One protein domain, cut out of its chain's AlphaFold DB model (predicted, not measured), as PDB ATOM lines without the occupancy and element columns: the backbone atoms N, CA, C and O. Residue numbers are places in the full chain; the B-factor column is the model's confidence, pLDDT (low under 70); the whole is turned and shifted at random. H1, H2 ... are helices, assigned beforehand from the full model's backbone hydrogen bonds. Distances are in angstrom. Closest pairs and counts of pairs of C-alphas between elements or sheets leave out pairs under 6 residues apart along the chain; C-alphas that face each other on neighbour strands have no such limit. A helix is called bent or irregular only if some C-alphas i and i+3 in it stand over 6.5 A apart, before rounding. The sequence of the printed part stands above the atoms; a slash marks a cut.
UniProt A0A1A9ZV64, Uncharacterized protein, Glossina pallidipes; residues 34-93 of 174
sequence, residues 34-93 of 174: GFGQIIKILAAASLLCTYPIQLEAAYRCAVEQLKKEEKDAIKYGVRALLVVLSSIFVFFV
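What this domain is: This is residues 34 to 93 of the 174 residues of an uncharacterized protein of Glossina pallidipes (UniProt A0A1A9ZV64). One long, gently bent helix, H1, makes the length of the model, and after a short loop a second helix, H2, folds back and crosses its second arm, H1b, steeply, so that together they form a wide, open V with few contacts. The first arm, H1a, sticks out alone, and so do residues 84 to 93 at the other tip of the V. The printed part has 60 residues with two named helices, H1 then H2, and no named strand; its class is all helix. It is only just loose, close to extended, with a radius of gyration of the C-alphas of 15.2 A and spans of 51 by 24 by 16 A.

How they stand to each other: Start with H1, residues 34 to 65, which by its hydrogen bonds was assigned as one helix but is bent: C-alphas 49 and 52 are 6.6 A apart. Its arms, H1a at residues 34 to 49 and H1b at residues 52 to 65, stand at a shallow tilt of 29 degrees. Go on to H2, residues 72 to 92, which touches H1b; the closest C-alphas are those of Tyr 59 and Arg 79, 6.9 A apart. These two run opposite ways at a steep tilt of 61 degrees. Look at residues 55 to 59 of H1b and residues 78 to 82 of H2: with these alone the two touch. H1a and H2 are apart. In H1a, H1b and H2 every O i to N i+4 pair is within hydrogen-bond range.

Where its parts are: Find C-alpha 34 at (175.541, 362.680, 262.900); from there H1a runs 22.3 A to Cys 49. H1b measures 20.0 A from Pro 52 to Gln 65, whose C-alpha is at (149.251, 326.444, 251.572). H2 runs 30.2 A from Asp 72 to Phe 92, where C-alpha 92 is at (157.548, 350.549, 241.167).

The domain as a whole: The two C-alphas farthest apart are those of Gly 34 and Glu 69, at 50.9 A. The printed part has no cut, and the link from H1 to H2 is short, with 6 residues. Residues 34 to 54, 67 to 73 and 84 to 93 stand free. The mean pLDDT of the printed part is 76.4; look for values under 70 at residue 34, residues 67 to 73 and residue 75.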
ATOM      1  N   GLY A  34     175.239 364.040 262.445       59.59
ATOM      2  CA  GLY A  34     175.541 362.680 262.900       59.59
ATOM      3  C   GLY A  34     174.338 361.925 263.471       59.59
ATOM      4  O   GLY A  34     174.139 360.759 263.147       59.59
ATOM      5  N   PHE A  35     173.490 362.575 264.274       71.44
ATOM      6  CA  PHE A  35     172.391 361.889 264.966       71.44
ATOM      7  C   PHE A  35     171.321 361.369 263.996       71.44
ATOM      8  O   PHE A  35     170.872 360.228 264.109       71.44
ATOM      9  N   GLY A  36     170.975 362.162 262.976       75.94
ATOM     10  CA  GLY A  36     170.045 361.733 261.928       75.94
ATOM     11  C   GLY A  36     170.590 360.572 261.091       75.94
ATOM     12  O   GLY A  36     169.844 359.667 260.719       75.94
ATOM     13  N   GLN A  37     171.898 360.556 260.827       78.31
ATOM     14  CA  GLN A  37     172.546 359.471 260.094       78.31
ATOM     15  C   GLN A  37     172.644 358.190 260.940       78.31
ATOM     16  O   GLN A  37     172.370 357.107 260.426       78.31
ATOM     17  N   ILE A  38     172.927 358.311 262.241       83.38
ATOM     18  CA  ILE A  38     172.936 357.190 263.191       83.38
ATOM     19  C   ILE A  38     171.554 356.535 263.278       83.38
ATOM     20  O   ILE A  38     171.464 355.313 263.197       83.38
ATOM     21  N   ILE A  39     170.472 357.318 263.370       84.12
ATOM     22  CA  ILE A  39     169.103 356.773 263.398       84.12
ATOM     23  C   ILE A  39     168.784 356.016 262.105       84.12
ATOM     24  O   ILE A  39     168.221 354.926 262.160       84.12
ATOM     25  N   LYS A  40     169.169 356.553 260.940       79.38
ATOM     26  CA  LYS A  40     168.958 355.877 259.650       79.38
ATOM     27  C   LYS A  40     169.732 354.566 259.553       79.38
ATOM     28  O   LYS A  40     169.181 353.579 259.080       79.38
ATOM     29  N   ILE A  41     170.981 354.543 260.019       82.81
ATOM     30  CA  ILE A  41     171.803 353.327 260.046       82.81
ATOM     31  C   ILE A  41     171.211 352.307 261.019       82.81
ATOM     32  O   ILE A  41     171.110 351.135 260.676       82.81
ATOM     33  N   LEU A  42     170.764 352.744 262.198       85.38
ATOM     34  CA  LEU A  42     170.121 351.877 263.182       85.38
ATOM     35  C   LEU A  42     168.804 351.292 262.651       85.38
ATOM     36  O   LEU A  42     168.550 350.106 262.838       85.38
ATOM     37  N   ALA A  43     168.001 352.091 261.946       83.50
ATOM     38  CA  ALA A  43     166.782 351.634 261.282       83.50
ATOM     39  C   ALA A  43     167.079 350.673 260.117       83.50
ATOM     40  O   ALA A  43     166.406 349.661 259.955       83.50
ATOM     41  N   ALA A  44     168.115 350.943 259.320       79.12
ATOM     42  CA  ALA A  44     168.542 350.036 258.258       79.12
ATOM     43  C   ALA A  44     169.066 348.708 258.828       79.12
ATOM     44  O   ALA A  44     168.740 347.644 258.308       79.12
ATOM     45  N   ALA A  45     169.827 348.755 259.924       80.25
ATOM     46  CA  ALA A  45     170.323 347.571 260.614       80.25
ATOM     47  C   ALA A  45     169.179 346.756 261.234       80.25
ATOM     48  O   ALA A  45     169.154 345.534 261.098       80.25
ATOM     49  N   SER A  46     168.197 347.412 261.862       79.50
ATOM     50  CA  SER A  46     167.030 346.719 262.413       79.50
ATOM     51  C   SER A  46     166.179 346.077 261.315       79.50
ATOM     52  O   SER A  46     165.754 344.932 261.477       79.50
ATOM     53  N   LEU A  47     165.998 346.745 260.171       81.94
ATOM     54  CA  LEU A  47     165.341 346.169 258.993       81.94
ATOM     55  C   LEU A  47     166.121 344.979 258.432       81.94
ATOM     56  O   LEU A  47     165.528 343.939 258.169       81.94
ATOM     57  N   LEU A  48     167.445 345.080 258.316       77.50
ATOM     58  CA  LEU A  48     168.287 343.990 257.818       77.50
ATOM     59  C   LEU A  48     168.219 342.747 258.718       77.50
ATOM     60  O   LEU A  48     168.227 341.626 258.216       77.50
ATOM     61  N   CYS A  49     168.090 342.937 260.032       74.25
ATOM     62  CA  CYS A  49     167.940 341.844 260.994       74.25
ATOM     63  C   CYS A  49     166.518 341.259 261.037       74.25
ATOM     64  O   CYS A  49     166.353 340.059 261.249       74.25
ATOM     65  N   THR A  50     165.481 342.080 260.852       79.75
ATOM     66  CA  THR A  50     164.076 341.639 260.968       79.75
ATOM     67  C   THR A  50     163.509 341.083 259.664       79.75
ATOM     68  O   THR A  50     162.715 340.142 259.700       79.75
ATOM     69  N   TYR A  51     163.956 341.594 258.516       77.06
ATOM     70  CA  TYR A  51     163.522 341.150 257.193       77.06
ATOM     71  C   TYR A  51     163.673 339.636 256.948       77.06
ATOM     72  O   TYR A  51     162.691 339.020 256.535       77.06
ATOM     73  N   PRO A  52     164.820 338.979 257.231       76.94
ATOM     74  CA  PRO A  52     164.954 337.539 256.995       76.94
ATOM     75  C   PRO A  52     164.005 336.705 257.865       76.94
ATOM     76  O   PRO A  52     163.512 335.675 257.412       76.94
ATOM     77  N   ILE A  53     163.700 337.162 259.083       82.31
ATOM     78  CA  ILE A  53     162.761 336.486 259.990       82.31
ATOM     79  C   ILE A  53     161.329 336.599 259.450       82.31
ATOM     80  O   ILE A  53     160.609 335.601 259.392       82.31
ATOM     81  N   GLN A  54     160.923 337.796 259.010       79.25
ATOM     82  CA  GLN A  54     159.606 338.023 258.403       79.25
ATOM     83  C   GLN A  54     159.439 337.235 257.096       79.25
ATOM     84  O   GLN A  54     158.387 336.638 256.860       79.25
ATOM     85  N   LEU A  55     160.490 337.182 256.275       78.38
ATOM     86  CA  LEU A  55     160.509 336.441 255.017       78.38
ATOM     87  C   LEU A  55     160.397 334.927 255.240       78.38
ATOM     88  O   LEU A  55     159.662 334.260 254.517       78.38
ATOM     89  N   GLU A  56     161.087 334.382 256.245       79.62
ATOM     90  CA  GLU A  56     160.999 332.961 256.602       79.62
ATOM     91  C   GLU A  56     159.599 332.589 257.118       79.62
ATOM     92  O   GLU A  56     159.067 331.542 256.748       79.62
ATOM     93  N   ALA A  57     158.965 333.453 257.918       82.81
ATOM     94  CA  ALA A  57     157.591 333.240 258.373       82.81
ATOM     95  C   ALA A  57     156.587 333.254 257.204       82.81
ATOM     96  O   ALA A  57     155.748 332.356 257.094       82.81
ATOM     97  N   ALA A  58     156.708 334.227 256.294       80.19
ATOM     98  CA  ALA A  58     155.879 334.304 255.091       80.19
ATOM     99  C   ALA A  58     156.092 333.094 254.166       80.19
ATOM    100  O   ALA A  58     155.130 332.529 253.645       80.19
ATOM    101  N   TYR A  59     157.346 332.658 254.010       78.00
ATOM    102  CA  TYR A  59     157.711 331.463 253.255       78.00
ATOM    103  C   TYR A  59     157.026 330.208 253.806       78.00
ATOM    104  O   TYR A  59     156.396 329.478 253.040       78.00
ATOM    105  N   ARG A  60     157.114 329.964 255.120       80.81
ATOM    106  CA  ARG A  60     156.500 328.782 255.747       80.81
ATOM    107  C   ARG A  60     154.991 328.749 255.527       80.81
ATOM    108  O   ARG A  60     154.474 327.729 255.088       80.81
ATOM    109  N   CYS A  61     154.319 329.884 255.717       78.50
ATOM    110  CA  CYS A  61     152.883 330.008 255.467       78.50
ATOM    111  C   CYS A  61     152.523 329.731 253.992       78.50
ATOM    112  O   CYS A  61     151.583 328.991 253.701       78.50
ATOM    113  N   ALA A  62     153.302 330.263 253.043       77.06
ATOM    114  CA  ALA A  62     153.075 330.038 251.615       77.06
ATOM    115  C   ALA A  62     153.296 328.572 251.199       77.06
ATOM    116  O   ALA A  62     152.545 328.039 250.381       77.06
ATOM    117  N   VAL A  63     154.310 327.905 251.755       77.06
ATOM    118  CA  VAL A  63     154.601 326.497 251.447       77.06
ATOM    119  C   VAL A  63     153.568 325.554 252.057       77.06
ATOM    120  O   VAL A  63     153.141 324.626 251.369       77.06
ATOM    121  N   GLU A  64     153.100 325.817 253.280       78.56
ATOM    122  CA  GLU A  64     152.001 325.061 253.900       78.56
ATOM    123  C   GLU A  64     150.723 325.105 253.044       78.56
ATOM    124  O   GLU A  64     150.078 324.076 252.828       78.56
ATOM    125  N   GLN A  65     150.395 326.270 252.478       73.31
ATOM    126  CA  GLN A  65     149.251 326.444 251.572       73.31
ATOM    127  C   GLN A  65     149.416 325.679 250.246       73.31
ATOM    128  O   GLN A  65     148.436 325.201 249.673       73.31
ATOM    129  N   LEU A  66     150.648 325.533 249.747       70.38
ATOM    130  CA  LEU A  66     150.921 324.956 248.428       70.38
ATOM    131  C   LEU A  66     150.845 323.418 248.370       70.38
ATOM    132  O   LEU A  66     150.944 322.881 247.264       70.38
ATOM    133  N   LYS A  67     150.653 322.707 249.501       64.06
ATOM    134  CA  LYS A  67     150.485 321.230 249.603       64.06
ATOM    135  C   LYS A  67     151.431 320.397 248.712       64.06
ATOM    136  O   LYS A  67     151.098 319.284 248.307       64.06
ATOM    137  N   LYS A  68     152.608 320.918 248.366       60.97
ATOM    138  CA  LYS A  68     153.609 320.205 247.568       60.97
ATOM    139  C   LYS A  68     154.638 319.619 248.512       60.97
ATOM    140  O   LYS A  68     155.116 320.322 249.395       60.97
ATOM    141  N   GLU A  69     154.987 318.353 248.285       58.25
ATOM    142  CA  GLU A  69     156.132 317.725 248.939       58.25
ATOM    143  C   GLU A  69     157.342 318.655 248.855       58.25
ATOM    144  O   GLU A  69     157.661 319.197 247.789       58.25
ATOM    145  N   GLU A  70     157.954 318.867 250.014       60.75
ATOM    146  CA  GLU A  70     159.041 319.796 250.274       60.75
ATOM    147  C   GLU A  70     160.278 319.406 249.451       60.75
ATOM    148  O   GLU A  70     161.174 318.703 249.902       60.75
ATOM    149  N   LYS A  71     160.312 319.818 248.182       65.38
ATOM    150  CA  LYS A  71     161.504 319.714 247.337       65.38
ATOM    151  C   LYS A  71     162.331 320.973 247.544       65.38
ATOM    152  O   LYS A  71     161.802 322.075 247.401       65.38
ATOM    153  N   ASP A  72     163.635 320.824 247.778       69.25
ATOM    154  CA  ASP A  72     164.561 321.955 247.954       69.25
ATOM    155  C   ASP A  72     164.447 322.998 246.827       69.25
ATOM    156  O   ASP A  72     164.521 324.201 247.065       69.25
ATOM    157  N   ALA A  73     164.147 322.566 245.599       69.62
ATOM    158  CA  ALA A  73     163.901 323.455 244.462       69.62
ATOM    159  C   ALA A  73     162.715 324.423 244.667       69.62
ATOM    160  O   ALA A  73     162.782 325.578 244.248       69.62
ATOM    161  N   ILE A  74     161.639 323.987 245.334       71.50
ATOM    162  CA  ILE A  74     160.476 324.833 245.645       71.50
ATOM    163  C   ILE A  74     160.850 325.846 246.728       71.50
ATOM    164  O   ILE A  74     160.467 327.010 246.635       71.50
ATOM    165  N   LYS A  75     161.669 325.440 247.703       67.56
ATOM    166  CA  LYS A  75     162.168 326.323 248.761       67.56
ATOM    167  C   LYS A  75     162.956 327.502 248.201       67.56
ATOM    168  O   LYS A  75     162.668 328.655 248.526       67.56
ATOM    169  N   TYR A  76     163.914 327.224 247.318       74.81
ATOM    170  CA  TYR A  76     164.686 328.276 246.654       74.81
ATOM    171  C   TYR A  76     163.836 329.076 245.660       74.81
ATOM    172  O   TYR A  76     163.982 330.296 245.596       74.81
ATOM    173  N   GLY A  77     162.904 328.430 244.952       79.94
ATOM    174  CA  GLY A  77     161.997 329.093 244.013       79.94
ATOM    175  C   GLY A  77     161.063 330.106 244.679       79.94
ATOM    176  O   GLY A  77     160.972 331.243 244.222       79.94
ATOM    177  N   VAL A  78     160.413 329.739 245.787       77.12
ATOM    178  CA  VAL A  78     159.500 330.634 246.523       77.12
ATOM    179  C   VAL A  78     160.268 331.788 247.169       77.12
ATOM    180  O   VAL A  78     159.816 332.929 247.104       77.12
ATOM    181  N   ARG A  79     161.459 331.532 247.733       76.50
ATOM    182  CA  ARG A  79     162.324 332.596 248.275       76.50
ATOM    183  C   ARG A  79     162.773 333.577 247.193       76.50
ATOM    184  O   ARG A  79     162.672 334.783 247.399       76.50
ATOM    185  N   ALA A  80     163.228 333.078 246.044       80.06
ATOM    186  CA  ALA A  80     163.610 333.923 244.916       80.06
ATOM    187  C   ALA A  80     162.417 334.742 244.406       80.06
ATOM    188  O   ALA A  80     162.550 335.943 244.193       80.06
ATOM    189  N   LEU A  81     161.238 334.125 244.290       81.69
ATOM    190  CA  LEU A  81     160.016 334.814 243.883       81.69
ATOM    191  C   LEU A  81     159.629 335.927 244.866       81.69
ATOM    192  O   LEU A  81     159.334 337.033 244.427       81.69
ATOM    193  N   LEU A  82     159.669 335.669 246.177       78.56
ATOM    194  CA  LEU A  82     159.383 336.676 247.205       78.56
ATOM    195  C   LEU A  82     160.346 337.869 247.131       78.56
ATOM    196  O   LEU A  82     159.898 339.009 247.225       78.56
ATOM    197  N   VAL A  83     161.644 337.618 246.938       81.75
ATOM    198  CA  VAL A  83     162.661 338.675 246.801       81.75
ATOM    199  C   VAL A  83     162.469 339.466 245.510       81.75
ATOM    200  O   VAL A  83     162.588 340.690 245.508       81.75
ATOM    201  N   VAL A  84     162.159 338.794 244.403       83.88
ATOM    202  CA  VAL A  84     161.892 339.461 243.125       83.88
ATOM    203  C   VAL A  84     160.631 340.315 243.233       83.88
ATOM    204  O   VAL A  84     160.666 341.482 242.856       83.88
ATOM    205  N   LEU A  85     159.549 339.792 243.812       82.12
ATOM    206  CA  LEU A  85     158.310 340.542 244.027       82.12
ATOM    207  C   LEU A  85     158.518 341.750 244.944       82.12
ATOM    208  O   LEU A  85     158.042 342.835 244.620       82.12
ATOM    209  N   SER A  86     159.251 341.599 246.052       78.88
ATOM    210  CA  SER A  86     159.542 342.720 246.954       78.88
ATOM    211  C   SER A  86     160.435 343.770 246.288       78.88
ATOM    212  O   SER A  86     160.188 344.965 246.437       78.88
ATOM    213  N   SER A  87     161.418 343.347 245.493       79.62
ATOM    214  CA  SER A  87     162.304 344.255 244.751       79.62
ATOM    215  C   SER A  87     161.553 345.012 243.656       79.62
ATOM    216  O   SER A  87     161.722 346.221 243.520       79.62
ATOM    217  N   ILE A  88     160.684 344.324 242.910       82.62
ATOM    218  CA  ILE A  88     159.793 344.938 241.918       82.62
ATOM    219  C   ILE A  88     158.868 345.940 242.611       82.62
ATOM    220  O   ILE A  88     158.739 347.065 242.143       82.62
ATOM    221  N   PHE A  89     158.273 345.573 243.747       76.62
ATOM    222  CA  PHE A  89     157.401 346.467 244.504       76.62
ATOM    223  C   PHE A  89     158.126 347.751 244.926       76.62
ATOM    224  O   PHE A  89     157.626 348.842 244.674       76.62
ATOM    225  N   VAL A  90     159.335 347.646 245.482       76.94
ATOM    226  CA  VAL A  90     160.148 348.818 245.850       76.94
ATOM    227  C   VAL A  90     160.540 349.649 244.625       76.94
ATOM    228  O   VAL A  90     160.594 350.870 244.711       76.94
ATOM    229  N   PHE A  91     160.802 349.013 243.483       75.19
ATOM    230  CA  PHE A  91     161.153 349.719 242.251       75.19
ATOM    231  C   PHE A  91     159.967 350.487 241.647       75.19
ATOM    232  O   PHE A  91     160.139 351.601 241.159       75.19
ATOM    233  N   PHE A  92     158.762 349.912 241.685       75.06
ATOM    234  CA  PHE A  92     157.548 350.549 241.167       75.06
ATOM    235  C   PHE A  92     156.963 351.599 242.122       75.06
ATOM    236  O   PHE A  92     156.321 352.557 241.678       75.06
ATOM    237  N   VAL A  93     157.171 351.445 243.429       71.25
ATOM    238  CA  VAL A  93     156.667 352.382 244.434       71.25
ATOM    239  C   VAL A  93     157.694 353.485 244.672       71.25
ATOM    240  O   VAL A  93     158.703 353.294 245.345       71.25
TER     241      VAL A  93